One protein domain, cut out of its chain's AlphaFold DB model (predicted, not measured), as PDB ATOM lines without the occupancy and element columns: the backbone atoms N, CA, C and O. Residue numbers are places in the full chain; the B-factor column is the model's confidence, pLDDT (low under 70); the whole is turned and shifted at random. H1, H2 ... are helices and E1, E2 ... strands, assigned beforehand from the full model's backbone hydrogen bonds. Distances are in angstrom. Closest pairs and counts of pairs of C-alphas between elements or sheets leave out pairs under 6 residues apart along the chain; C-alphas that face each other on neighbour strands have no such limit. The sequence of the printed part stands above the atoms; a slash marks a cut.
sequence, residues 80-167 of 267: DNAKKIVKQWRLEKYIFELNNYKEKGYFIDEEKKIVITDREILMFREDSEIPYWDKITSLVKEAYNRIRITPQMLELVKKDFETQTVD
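What this domain is: This is residues 80 to 167 of the 267 residues of an uncharacterized protein of Streptococcus sp. NM (UniProt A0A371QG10). A small sheet of four short strands is sandwiched between two helices, the long H1 slanting over one face and the shorter H3 over the other; the short H2 grazes the sheet. These are three layers, helices on both faces of one sheet. The 88 printed residues include, in order, H1, E1, E2, E3, E4, H2 and H3, of mixed class; the sheet, E1-E2-E3-E4, is an antiparallel meander, each strand the neighbour of the one before. The whole is elongated, 44 by 27 by 22 A, and only just compact, close to loose, with a radius of gyration of the C-alphas of 14.2 A.

How they stand to each other: H1, residues 80 to 103, is on the sheet of E1, residues 107 to 109, E2, 114 to 116, E3, 121 to 125, and E4, 132 to 134, at a height over the sheet of 8.6 A. It runs slantwise to the strands, at 41 degrees to E2 on the local plane; its closest C-alphas to E4 are Arg 90 and Tyr 132, 7.1 A. Hairpin E1 and E2 has N 109 and O 114 at 2.9 A, hairpin E2 and E3 has N 115 and O 122 at 2.9 A, and hairpin E3 and E4 has N 125 and O 132 at 2.8 A, each within hydrogen-bond range. H2, residues 137 to 143, only grazes the sheet; the closest C-alphas of E3 and H2 are Ile 121 and Thr 137, 4.9 A. H3, residues 151 to 162, is on the opposite face from H1, at a height of 9.1 A, along the strands; its closest C-alpha pair with E1 is Phe 107 and Lys 158, 7.3 A. In H1, H2 and H3 every O i to N i+4 pair is within hydrogen-bond range.

Where its parts are: H1 spans 34.9 A from C-alpha 80 at (14.591, -49.089, -20.819). E3 spans 12.8 A. H3 spans 16.4 A to C-alpha 162 at (5.757, -19.647, 0.331).

The domain as a whole: The C-alphas farthest apart, of Asn 81 and Gln 152, are 45.4 A apart. The printed part has no cut and no long link, and no printed residue is under 70 in pLDDT.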
ATOM      1  N   ASP A  80      13.766 -50.058 -21.555       95.06
ATOM      2  CA  ASP A  80      14.591 -49.089 -20.819       95.06
ATOM      3  C   ASP A  80      15.132 -47.962 -21.711       95.06
ATOM      4  O   ASP A  80      15.315 -46.833 -21.252       95.06
ATOM      5  N   ASN A  81      15.383 -48.238 -22.996       95.06
ATOM      6  CA  ASN A  81      15.816 -47.209 -23.936       95.06
ATOM      7  C   ASN A  81      14.682 -46.228 -24.249       95.06
ATOM      8  O   ASN A  81      14.861 -45.016 -24.131       95.06
ATOM      9  N   ALA A  82      13.495 -46.742 -24.575       94.81
ATOM     10  CA  ALA A  82      12.336 -45.901 -24.834       94.81
ATOM     11  C   ALA A  82      11.948 -45.081 -23.596       94.81
ATOM     12  O   ALA A  82      11.634 -43.896 -23.712       94.81
ATOM     13  N   LYS A  83      12.071 -45.648 -22.390       95.31
ATOM     14  CA  LYS A  83      11.848 -44.904 -21.145       95.31
ATOM     15  C   LYS A  83      12.804 -43.729 -20.970       95.31
ATOM     16  O   LYS A  83      12.359 -42.658 -20.564       95.31
ATOM     17  N   LYS A  84      14.092 -43.888 -21.302       95.31
ATOM     18  CA  LYS A  84      15.070 -42.781 -21.275       95.31
ATOM     19  C   LYS A  84      14.665 -41.656 -22.225       95.31
ATOM     20  O   LYS A  84      14.720 -40.492 -21.833       95.31
ATOM     21  N   ILE A  85      14.212 -42.001 -23.430       95.25
ATOM     22  CA  ILE A  85      13.743 -41.032 -24.430       95.25
ATOM     23  C   ILE A  85      12.511 -40.280 -23.912       95.25
ATOM     24  O   ILE A  85      12.500 -39.052 -23.893       95.25
ATOM     25  N   VAL A  86      11.492 -40.998 -23.425       94.38
ATOM     26  CA  VAL A  86      10.268 -40.382 -22.882       94.38
ATOM     27  C   VAL A  86      10.583 -39.515 -21.660       94.38
ATOM     28  O   VAL A  86      10.033 -38.424 -21.524       94.38
ATOM     29  N   LYS A  87      11.484 -39.964 -20.779       94.38
ATOM     30  CA  LYS A  87      11.947 -39.186 -19.624       94.38
ATOM     31  C   LYS A  87      12.576 -37.865 -20.055       94.38
ATOM     32  O   LYS A  87      12.187 -36.826 -19.528       94.38
ATOM     33  N   GLN A  88      13.504 -37.906 -21.011       93.94
ATOM     34  CA  GLN A  88      14.152 -36.707 -21.539       93.94
ATOM     35  C   GLN A  88      13.119 -35.742 -22.131       93.94
ATOM     36  O   GLN A  88      13.077 -34.576 -21.743       93.94
ATOM     37  N   TRP A  89      12.213 -36.256 -22.969       93.81
ATOM     38  CA  TRP A  89      11.132 -35.462 -23.550       93.81
ATOM     39  C   TRP A  89      10.257 -34.802 -22.474       93.81
ATOM     40  O   TRP A  89       9.927 -33.624 -22.582       93.81
ATOM     41  N   ARG A  90       9.898 -35.518 -21.397       92.56
ATOM     42  CA  ARG A  90       9.066 -34.956 -20.318       92.56
ATOM     43  C   ARG A  90       9.779 -33.883 -19.501       92.56
ATOM     44  O   ARG A  90       9.120 -32.943 -19.068       92.56
ATOM     45  N   LEU A  91      11.091 -33.992 -19.309       92.69
ATOM     46  CA  LEU A  91      11.886 -32.951 -18.649       92.69
ATOM     47  C   LEU A  91      11.971 -31.682 -19.506       92.69
ATOM     48  O   LEU A  91      11.770 -30.578 -19.005       92.69
ATOM     49  N   GLU A  92      12.196 -31.828 -20.811       92.25
ATOM     50  CA  GLU A  92      12.171 -30.703 -21.754       92.25
ATOM     51  C   GLU A  92      10.779 -30.063 -21.816       92.25
ATOM     52  O   GLU A  92      10.634 -28.837 -21.767       92.25
ATOM     53  N   LYS A  93       9.735 -30.899 -21.842       92.44
ATOM     54  CA  LYS A  93       8.344 -30.455 -21.823       92.44
ATOM     55  C   LYS A  93       8.002 -29.698 -20.543       92.44
ATOM     56  O   LYS A  93       7.340 -28.666 -20.628       92.44
ATOM     57  N   TYR A  94       8.483 -30.164 -19.393       92.06
ATOM     58  CA  TYR A  94       8.328 -29.488 -18.106       92.06
ATOM     59  C   TYR A  94       8.888 -28.063 -18.143       92.06
ATOM     60  O   TYR A  94       8.177 -27.131 -17.778       92.06
ATOM     61  N   ILE A  95      10.111 -27.867 -18.651       91.56
ATOM     62  CA  ILE A  95      10.728 -26.531 -18.760       91.56
ATOM     63  C   ILE A  95       9.878 -25.614 -19.650       91.56
ATOM     64  O   ILE A  95       9.613 -24.461 -19.296       91.56
ATOM     65  N   PHE A  96       9.414 -26.128 -20.792       92.69
ATOM     66  CA  PHE A  96       8.536 -25.383 -21.693       92.69
ATOM     67  C   PHE A  96       7.217 -24.980 -21.013       92.69
ATOM     68  O   PHE A  96       6.778 -23.833 -21.114       92.69
ATOM     69  N   GLU A  97       6.579 -25.910 -20.305       92.38
ATOM     70  CA  GLU A  97       5.320 -25.662 -19.601       92.38
ATOM     71  C   GLU A  97       5.495 -24.690 -18.435       92.38
ATOM     72  O   GLU A  97       4.658 -23.806 -18.261       92.38
ATOM     73  N   LEU A  98       6.604 -24.781 -17.699       93.31
ATOM     74  CA  LEU A  98       6.945 -23.859 -16.621       93.31
ATOM     75  C   LEU A  98       7.044 -22.416 -17.132       93.31
ATOM     76  O   LEU A  98       6.461 -21.513 -16.535       93.31
ATOM     77  N   ASN A  99       7.708 -22.198 -18.271       93.31
ATOM     78  CA  ASN A  99       7.785 -20.876 -18.899       93.31
ATOM     79  C   ASN A  99       6.402 -20.359 -19.326       93.31
ATOM     80  O   ASN A  99       6.062 -19.214 -19.041       93.31
ATOM     81  N   ASN A 100       5.561 -21.216 -19.910       94.31
ATOM     82  CA  ASN A 100       4.178 -20.865 -20.253       94.31
ATOM     83  C   ASN A 100       3.344 -20.498 -19.007       94.31
ATOM     84  O   ASN A 100       2.503 -19.601 -19.052       94.31
ATOM     85  N   TYR A 101       3.563 -21.167 -17.871       94.56
ATOM     86  CA  TYR A 101       2.906 -20.806 -16.612       94.56
ATOM     87  C   TYR A 101       3.406 -19.466 -16.053       94.56
ATOM     88  O   TYR A 101       2.582 -18.678 -15.584       94.56
ATOM     89  N   LYS A 102       4.709 -19.169 -16.171       93.19
ATOM     90  CA  LYS A 102       5.286 -17.861 -15.809       93.19
ATOM     91  C   LYS A 102       4.682 -16.732 -16.638       93.19
ATOM     92  O   LYS A 102       4.258 -15.729 -16.077       93.19
ATOM     93  N   GLU A 103       4.583 -16.914 -17.954       94.56
ATOM     94  CA  GLU A 103       3.982 -15.930 -18.870       94.56
ATOM     95  C   GLU A 103       2.516 -15.626 -18.531       94.56
ATOM     96  O   GLU A 103       2.050 -14.502 -18.705       94.56
ATOM     97  N   LYS A 104       1.790 -16.616 -18.000       94.00
ATOM     98  CA  LYS A 104       0.407 -16.458 -17.532       94.00
ATOM     99  C   LYS A 104       0.290 -15.829 -16.140       94.00
ATOM    100  O   LYS A 104      -0.828 -15.562 -15.710       94.00
ATOM    101  N   GLY A 105       1.403 -15.595 -15.444       92.31
ATOM    102  CA  GLY A 105       1.423 -15.019 -14.099       92.31
ATOM    103  C   GLY A 105       0.915 -15.966 -13.009       92.31
ATOM    104  O   GLY A 105       0.424 -15.504 -11.980       92.31
ATOM    105  N   TYR A 106       0.985 -17.282 -13.229       94.31
ATOM    106  CA  TYR A 106       0.621 -18.253 -12.200       94.31
ATOM    107  C   TYR A 106       1.683 -18.340 -11.107       94.31
ATOM    108  O   TYR A 106       2.856 -18.047 -11.333       94.31
ATOM    109  N   PHE A 107       1.258 -18.758  -9.914       92.81
ATOM    110  CA  PHE A 107       2.182 -18.992  -8.814       92.81
ATOM    111  C   PHE A 107       2.968 -20.277  -9.068       92.81
ATOM    112  O   PHE A 107       2.388 -21.301  -9.449       92.81
ATOM    113  N   ILE A 108       4.278 -20.210  -8.851       93.12
ATOM    114  CA  ILE A 108       5.211 -21.303  -9.094       93.12
ATOM    115  C   ILE A 108       6.189 -21.364  -7.928       93.12
ATOM    116  O   ILE A 108       6.886 -20.391  -7.651       93.12
ATOM    117  N   ASP A 109       6.264 -22.532  -7.305       90.31
ATOM    118  CA  ASP A 109       7.342 -22.904  -6.399       90.31
ATOM    119  C   ASP A 109       8.261 -23.869  -7.157       90.31
ATOM    120  O   ASP A 109       7.909 -25.026  -7.395       90.31
ATOM    121  N   GLU A 110       9.414 -23.378  -7.612       87.75
ATOM    122  CA  GLU A 110      10.362 -24.181  -8.394       87.75
ATOM    123  C   GLU A 110      11.083 -25.237  -7.548       87.75
ATOM    124  O   GLU A 110      11.463 -26.282  -8.078       87.75
ATOM    125  N   GLU A 111      11.247 -24.995  -6.243       87.25
ATOM    126  CA  GLU A 111      11.928 -25.910  -5.324       87.25
ATOM    127  C   GLU A 111      11.053 -27.136  -5.054       87.25
ATOM    128  O   GLU A 111      11.491 -28.279  -5.209       87.25
ATOM    129  N   LYS A 112       9.780 -26.901  -4.728       86.44
ATOM    130  CA  LYS A 112       8.780 -27.956  -4.519       86.44
ATOM    131  C   LYS A 112       8.162 -28.454  -5.833       86.44
ATOM    132  O   LYS A 112       7.413 -29.431  -5.821       86.44
ATOM    133  N   LYS A 113       8.485 -27.807  -6.958       92.12
ATOM    134  CA  LYS A 113       7.978 -28.075  -8.316       92.12
ATOM    135  C   LYS A 113       6.453 -28.036  -8.399       92.12
ATOM    136  O   LYS A 113       5.815 -28.911  -8.989       92.12
ATOM    137  N   ILE A 114       5.865 -27.014  -7.785       93.12
ATOM    138  CA  ILE A 114       4.418 -26.817  -7.701       93.12
ATOM    139  C   ILE A 114       3.999 -25.626  -8.549       93.12
ATOM    140  O   ILE A 114       4.651 -24.587  -8.570       93.12
ATOM    141  N   VAL A 115       2.867 -25.781  -9.229       95.06
ATOM    142  CA  VAL A 115       2.210 -24.718  -9.986       95.06
ATOM    143  C   VAL A 115       0.775 -24.590  -9.497       95.06
ATOM    144  O   VAL A 115       0.008 -25.556  -9.515       95.06
ATOM    145  N   ILE A 116       0.397 -23.379  -9.093       93.69
ATOM    146  CA  ILE A 116      -0.969 -23.045  -8.692       93.69
ATOM    147  C   ILE A 116      -1.579 -22.147  -9.766       93.69
ATOM    148  O   ILE A 116      -1.235 -20.972  -9.902       93.69
ATOM    149  N   THR A 117      -2.510 -22.723 -10.522       92.38
ATOM    150  CA  THR A 117      -3.321 -22.023 -11.526       92.38
ATOM    151  C   THR A 117      -4.656 -21.573 -10.924       92.38
ATOM    152  O   THR A 117      -4.995 -21.919  -9.793       92.38
ATOM    153  N   ASP A 118      -5.486 -20.881 -11.708       86.69
ATOM    154  CA  ASP A 118      -6.826 -20.446 -11.272       86.69
ATOM    155  C   ASP A 118      -7.788 -21.604 -10.956       86.69
ATOM    156  O   ASP A 118      -8.828 -21.413 -10.321       86.69
ATOM    157  N   ARG A 119      -7.499 -22.806 -11.469       84.56
ATOM    158  CA  ARG A 119      -8.413 -23.959 -11.414       84.56
ATOM    159  C   ARG A 119      -7.821 -25.165 -10.711       84.56
ATOM    160  O   ARG A 119      -8.567 -25.988 -10.179       84.56
ATOM    161  N   GLU A 120      -6.506 -25.308 -10.778       91.88
ATOM    162  CA  GLU A 120      -5.811 -26.550 -10.472       91.88
ATOM    163  C   GLU A 120      -4.463 -26.265  -9.823       91.88
ATOM    164  O   GLU A 120      -3.786 -25.288 -10.148       91.88
ATOM    165  N   ILE A 121      -4.091 -27.169  -8.928       94.12
ATOM    166  CA  ILE A 121      -2.783 -27.247  -8.297       94.12
ATOM    167  C   ILE A 121      -2.103 -28.488  -8.859       94.12
ATOM    168  O   ILE A 121      -2.672 -29.587  -8.788       94.12
ATOM    169  N   LEU A 122      -0.928 -28.278  -9.439       95.31
ATOM    170  CA  LEU A 122      -0.120 -29.285 -10.108       95.31
ATOM    171  C   LEU A 122       1.216 -29.424  -9.382       95.31
ATOM    172  O   LEU A 122       1.783 -28.426  -8.943       95.31
ATOM    173  N   MET A 123       1.725 -30.647  -9.291       94.56
ATOM    174  CA  MET A 123       3.057 -30.942  -8.774       94.56
ATOM    175  C   MET A 123       3.808 -31.777  -9.800       94.56
ATOM    176  O   MET A 123       3.294 -32.793 -10.264       94.56
ATOM    177  N   PHE A 124       5.020 -31.371 -10.161       94.56
ATOM    178  CA  PHE A 124       5.864 -32.185 -11.020       94.56
ATOM    179  C   PHE A 124       6.587 -33.237 -10.178       94.56
ATOM    180  O   PHE A 124       7.380 -32.926  -9.289       94.56
ATOM    181  N   ARG A 125       6.267 -34.498 -10.447       91.81
ATOM    182  CA  ARG A 125       6.721 -35.678  -9.719       91.81
ATOM    183  C   ARG A 125       7.873 -36.337 -10.461       91.81
ATOM    184  O   ARG A 125       7.740 -36.704 -11.627       91.81
ATOM    185  N   GLU A 126       8.990 -36.519  -9.766       90.75
ATOM    186  CA  GLU A 126      10.195 -37.198 -10.274       90.75
ATOM    187  C   GLU A 126      10.541 -38.466  -9.479       90.75
ATOM    188  O   GLU A 126      11.573 -39.087  -9.708       90.75
ATOM    189  N   ASP A 127       9.663 -38.870  -8.563       86.94
ATOM    190  CA  ASP A 127       9.775 -40.081  -7.741       86.94
ATOM    191  C   ASP A 127       9.494 -41.376  -8.519       86.94
ATOM    192  O   ASP A 127       9.706 -42.475  -8.012       86.94
ATOM    193  N   SER A 128       9.034 -41.258  -9.764       86.88
ATOM    194  CA  SER A 128       8.862 -42.379 -10.685       86.88
ATOM    195  C   SER A 128       9.943 -42.381 -11.767       86.88
ATOM    196  O   SER A 128      10.595 -41.372 -12.030       86.88
ATOM    197  N   GLU A 129      10.128 -43.524 -12.431       88.44
ATOM    198  CA  GLU A 129      11.152 -43.692 -13.472       88.44
ATOM    199  C   GLU A 129      11.048 -42.634 -14.587       88.44
ATOM    200  O   GLU A 129      12.068 -42.116 -15.053       88.44
ATOM    201  N   ILE A 130       9.815 -42.277 -14.961       89.44
ATOM    202  CA  ILE A 130       9.490 -41.246 -15.946       89.44
ATOM    203  C   ILE A 130       8.653 -40.166 -15.250       89.44
ATOM    204  O   ILE A 130       7.522 -40.454 -14.854       89.44
ATOM    205  N   PRO A 131       9.147 -38.922 -15.164       91.69
ATOM    206  CA  PRO A 131       8.505 -37.871 -14.390       91.69
ATOM    207  C   PRO A 131       7.164 -37.443 -14.993       91.69
ATOM    208  O   PRO A 131       6.886 -37.716 -16.163       91.69
ATOM    209  N   TYR A 132       6.295 -36.805 -14.217       90.38
ATOM    210  CA  TYR A 132       4.961 -36.413 -14.681       90.38
ATOM    211  C   TYR A 132       4.369 -35.264 -13.867       90.38
ATOM    212  O   TYR A 132       4.748 -35.039 -12.724       90.38
ATOM    213  N   TRP A 133       3.398 -34.560 -14.448       92.00
ATOM    214  CA  TRP A 133       2.537 -33.657 -13.691       92.00
ATOM    215  C   TRP A 133       1.453 -34.446 -12.975       92.00
ATOM    216  O   TRP A 133       0.604 -35.064 -13.620       92.00
ATOM    217  N   ASP A 134       1.463 -34.386 -11.653       92.81
ATOM    218  CA  ASP A 134       0.375 -34.871 -10.825       92.81
ATOM    219  C   ASP A 134      -0.591 -33.738 -10.479       92.81
ATOM    220  O   ASP A 134      -0.199 -32.608 -10.173       92.81
ATOM    221  N   LYS A 135      -1.885 -34.048 -10.510       94.94
ATOM    222  CA  LYS A 135      -2.947 -33.102 -10.188       94.94
ATOM    223  C   LYS A 135      -3.363 -33.271  -8.734       94.94
ATOM    224  O   LYS A 135      -4.386 -33.879  -8.419       94.94
ATOM    225  N   ILE A 136      -2.633 -32.609  -7.846       95.19
ATOM    226  CA  ILE A 136      -2.826 -32.703  -6.392       95.19
ATOM    227  C   ILE A 136      -4.006 -31.866  -5.863       95.19
ATOM    228  O   ILE A 136      -4.195 -31.716  -4.661       95.19
ATOM    229  N   THR A 137      -4.849 -31.317  -6.741       94.88
ATOM    230  CA  THR A 137      -5.963 -30.431  -6.352       94.88
ATOM    231  C   THR A 137      -6.943 -31.102  -5.384       94.88
ATOM    232  O   THR A 137      -7.458 -30.453  -4.475       94.88
ATOM    233  N   SER A 138      -7.224 -32.395  -5.573       94.31
ATOM    234  CA  SER A 138      -8.096 -33.157  -4.665       94.31
ATOM    235  C   SER A 138      -7.432 -33.399  -3.312       94.31
ATOM    236  O   SER A 138      -8.078 -33.212  -2.287       94.31
ATOM    237  N   LEU A 139      -6.132 -33.706  -3.303       95.62
ATOM    238  CA  LEU A 139      -5.362 -33.846  -2.071       95.62
ATOM    239  C   LEU A 139      -5.397 -32.550  -1.252       95.62
ATOM    240  O   LEU A 139      -5.714 -32.577  -0.070       95.62
ATOM    241  N   VAL A 140      -5.167 -31.401  -1.895       94.94
ATOM    242  CA  VAL A 140      -5.230 -30.093  -1.228       94.94
ATOM    243  C   VAL A 140      -6.643 -29.802  -0.704       94.94
ATOM    244  O   VAL A 140      -6.810 -29.302   0.404       94.94
ATOM    245  N   LYS A 141      -7.697 -30.147  -1.454       94.88
ATOM    246  CA  LYS A 141      -9.081 -30.037  -0.955       94.88
ATOM    247  C   LYS A 141      -9.292 -30.830   0.330       94.88
ATOM    248  O   LYS A 141      -9.881 -30.304   1.271       94.88
ATOM    249  N   GLU A 142      -8.806 -32.063   0.381       95.38
ATOM    250  CA  GLU A 142      -8.921 -32.920   1.560       95.38
ATOM    251  C   GLU A 142      -8.082 -32.391   2.729       95.38
ATOM    252  O   GLU A 142      -8.596 -32.268   3.843       95.38
ATOM    253  N   ALA A 143      -6.838 -31.976   2.475       95.56
ATOM    254  CA  ALA A 143      -5.937 -31.402   3.473       95.56
ATOM    255  C   ALA A 143      -6.515 -30.145   4.145       95.56
ATOM    256  O   ALA A 143      -6.402 -29.975   5.355       95.56
ATOM    257  N   TYR A 144      -7.223 -29.302   3.391       94.38
ATOM    258  CA  TYR A 144      -7.863 -28.089   3.915       94.38
ATOM    259  C   TYR A 144      -9.347 -28.284   4.275       94.38
ATOM    260  O   TYR A 144     -10.039 -27.315   4.602       94.38
ATOM    261  N   ASN A 145      -9.858 -29.519   4.208       93.06
ATOM    262  CA  ASN A 145     -11.255 -29.876   4.453       93.06
ATOM    263  C   ASN A 145     -12.253 -28.989   3.672       93.06
ATOM    264  O   ASN A 145     -13.171 -28.368   4.227       93.06
ATOM    265  N   ARG A 146     -12.035 -28.874   2.358       91.19
ATOM    266  CA  ARG A 146     -12.831 -28.077   1.417       91.19
ATOM    267  C   ARG A 146     -13.414 -28.952   0.320       91.19
ATOM    268  O   ARG A 146     -12.744 -29.788  -0.262       91.19
ATOM    269  N   ILE A 147     -14.659 -28.671  -0.060       88.06
ATOM    270  CA  ILE A 147     -15.321 -29.360  -1.181       88.06
ATOM    271  C   ILE A 147     -14.879 -28.761  -2.533       88.06
ATOM    272  O   ILE A 147     -14.839 -29.436  -3.566       88.06
ATOM    273  N   ARG A 148     -14.552 -27.464  -2.552       88.81
ATOM    274  CA  ARG A 148     -14.252 -26.691  -3.767       88.81
ATOM    275  C   ARG A 148     -13.019 -25.819  -3.564       88.81
ATOM    276  O   ARG A 148     -12.786 -25.337  -2.462       88.81
ATOM    277  N   ILE A 149     -12.292 -25.586  -4.655       87.38
ATOM    278  CA  ILE A 149     -11.237 -24.574  -4.716       87.38
ATOM    279  C   ILE A 149     -11.905 -23.211  -4.895       87.38
ATOM    280  O   ILE A 149     -12.750 -23.042  -5.773       87.38
ATOM    281  N   THR A 150     -11.539 -22.256  -4.049       90.25
ATOM    282  CA  THR A 150     -11.964 -20.853  -4.149       90.25
ATOM    283  C   THR A 150     -10.724 -19.966  -4.261       90.25
ATOM    284  O   THR A 150      -9.668 -20.382  -3.785       90.25
ATOM    285  N   PRO A 151     -10.819 -18.748  -4.822       89.62
ATOM    286  CA  PRO A 151      -9.676 -17.835  -4.884       89.62
ATOM    287  C   PRO A 151      -9.041 -17.579  -3.511       89.62
ATOM    288  O   PRO A 151      -7.832 -17.677  -3.365       89.62
ATOM    289  N   GLN A 152      -9.859 -17.373  -2.472       90.12
ATOM    290  CA  GLN A 152      -9.376 -17.193  -1.095       90.12
ATOM    291  C   GLN A 152      -8.604 -18.411  -0.572       90.12
ATOM    292  O   GLN A 152      -7.599 -18.263   0.112       90.12
ATOM    293  N   MET A 153      -9.071 -19.620  -0.895       90.88
ATOM    294  CA  MET A 153      -8.356 -20.846  -0.548       90.88
ATOM    295  C   MET A 153      -7.031 -20.952  -1.309       90.88
ATOM    296  O   MET A 153      -6.046 -21.359  -0.714       90.88
ATOM    297  N   LEU A 154      -6.998 -20.599  -2.596       91.12
ATOM    298  CA  LEU A 154      -5.760 -20.622  -3.377       91.12
ATOM    299  C   LEU A 154      -4.726 -19.658  -2.802       91.12
ATOM    300  O   LEU A 154      -3.575 -20.045  -2.678       91.12
ATOM    301  N   GLU A 155      -5.131 -18.452  -2.399       90.94
ATOM    302  CA  GLU A 155      -4.230 -17.501  -1.733       90.94
ATOM    303  C   GLU A 155      -3.684 -18.035  -0.403       90.94
ATOM    304  O   GLU A 155      -2.501 -17.869  -0.116       90.94
ATOM    305  N   LEU A 156      -4.508 -18.733   0.387       92.19
ATOM    306  CA  LEU A 156      -4.037 -19.400   1.603       92.19
ATOM    307  C   LEU A 156      -2.998 -20.482   1.280       92.19
ATOM    308  O   LEU A 156      -1.925 -20.493   1.868       92.19
ATOM    309  N   VAL A 157      -3.299 -21.352   0.314       92.31
ATOM    310  CA  VAL A 157      -2.396 -22.438  -0.088       92.31
ATOM    311  C   VAL A 157      -1.076 -21.879  -0.626       92.31
ATOM    312  O   VAL A 157      -0.021 -22.368  -0.240       92.31
ATOM    313  N   LYS A 158      -1.115 -20.836  -1.469       91.44
ATOM    314  CA  LYS A 158       0.089 -20.141  -1.959       91.44
ATOM    315  C   LYS A 158       0.957 -19.676  -0.797       91.44
ATOM    316  O   LYS A 158       2.129 -20.022  -0.747       91.44
ATOM    317  N   LYS A 159       0.356 -18.961   0.158       91.94
ATOM    318  CA  LYS A 159       1.060 -18.466   1.340       91.94
ATOM    319  C   LYS A 159       1.693 -19.604   2.142       91.94
ATOM    320  O   LYS A 159       2.842 -19.479   2.539       91.94
ATOM    321  N   ASP A 160       0.971 -20.703   2.351       91.94
ATOM    322  CA  ASP A 160       1.463 -21.834   3.143       91.94
ATOM    323  C   ASP A 160       2.658 -22.548   2.475       91.94
ATOM    324  O   ASP A 160       3.551 -23.042   3.176       91.94
ATOM    325  N   PHE A 161       2.699 -22.573   1.136       89.44
ATOM    326  CA  PHE A 161       3.863 -23.023   0.365       89.44
ATOM    327  C   PHE A 161       5.017 -22.013   0.427       89.44
ATOM    328  O   PHE A 161       6.141 -22.403   0.727       89.44
ATOM    329  N   GLU A 162       4.747 -20.716   0.236       88.31
ATOM    330  CA  GLU A 162       5.757 -19.647   0.331       88.31
ATOM    331  C   GLU A 162       6.449 -19.613   1.700       88.31
ATOM    332  O   GLU A 162       7.655 -19.386   1.786       88.31
ATOM    333  N   THR A 163       5.705 -19.858   2.783       88.31
ATOM    334  CA  THR A 163       6.257 -19.907   4.143       88.31
ATOM    335  C   THR A 163       6.892 -21.249   4.496       88.31
ATOM    336  O   THR A 163       7.297 -21.430   5.643       88.31
ATOM    337  N   GLN A 164       6.961 -22.193   3.547       81.19
ATOM    338  CA  GLN A 164       7.454 -23.563   3.741       81.19
ATOM    339  C   GLN A 164       6.781 -24.294   4.916       81.19
ATOM    340  O   GLN A 164       7.343 -25.208   5.512       81.19
ATOM    341  N   THR A 165       5.559 -23.886   5.262       84.50
ATOM    342  CA  THR A 165       4.777 -24.502   6.344       84.50
ATOM    343  C   THR A 165       4.085 -25.778   5.893       84.50
ATOM    344  O   THR A 165       3.682 -26.586   6.725       84.50
ATOM    345  N   VAL A 166       3.925 -25.941   4.579       87.19
ATOM    346  CA  VAL A 166       3.280 -27.085   3.953       87.19
ATOM    347  C   VAL A 166       4.140 -27.559   2.790       87.19
ATOM    348  O   VAL A 166       4.649 -26.770   1.997       87.19
ATOM    349  N   ASP A 167       4.264 -28.872   2.671       89.62
ATOM    350  CA  ASP A 167       4.727 -29.544   1.469       89.62
ATOM    351  C   ASP A 167       3.850 -30.767   1.173       89.62
ATOM    352  O   ASP A 167       2.778 -30.945   1.754       89.62
TER     353      ASP A 167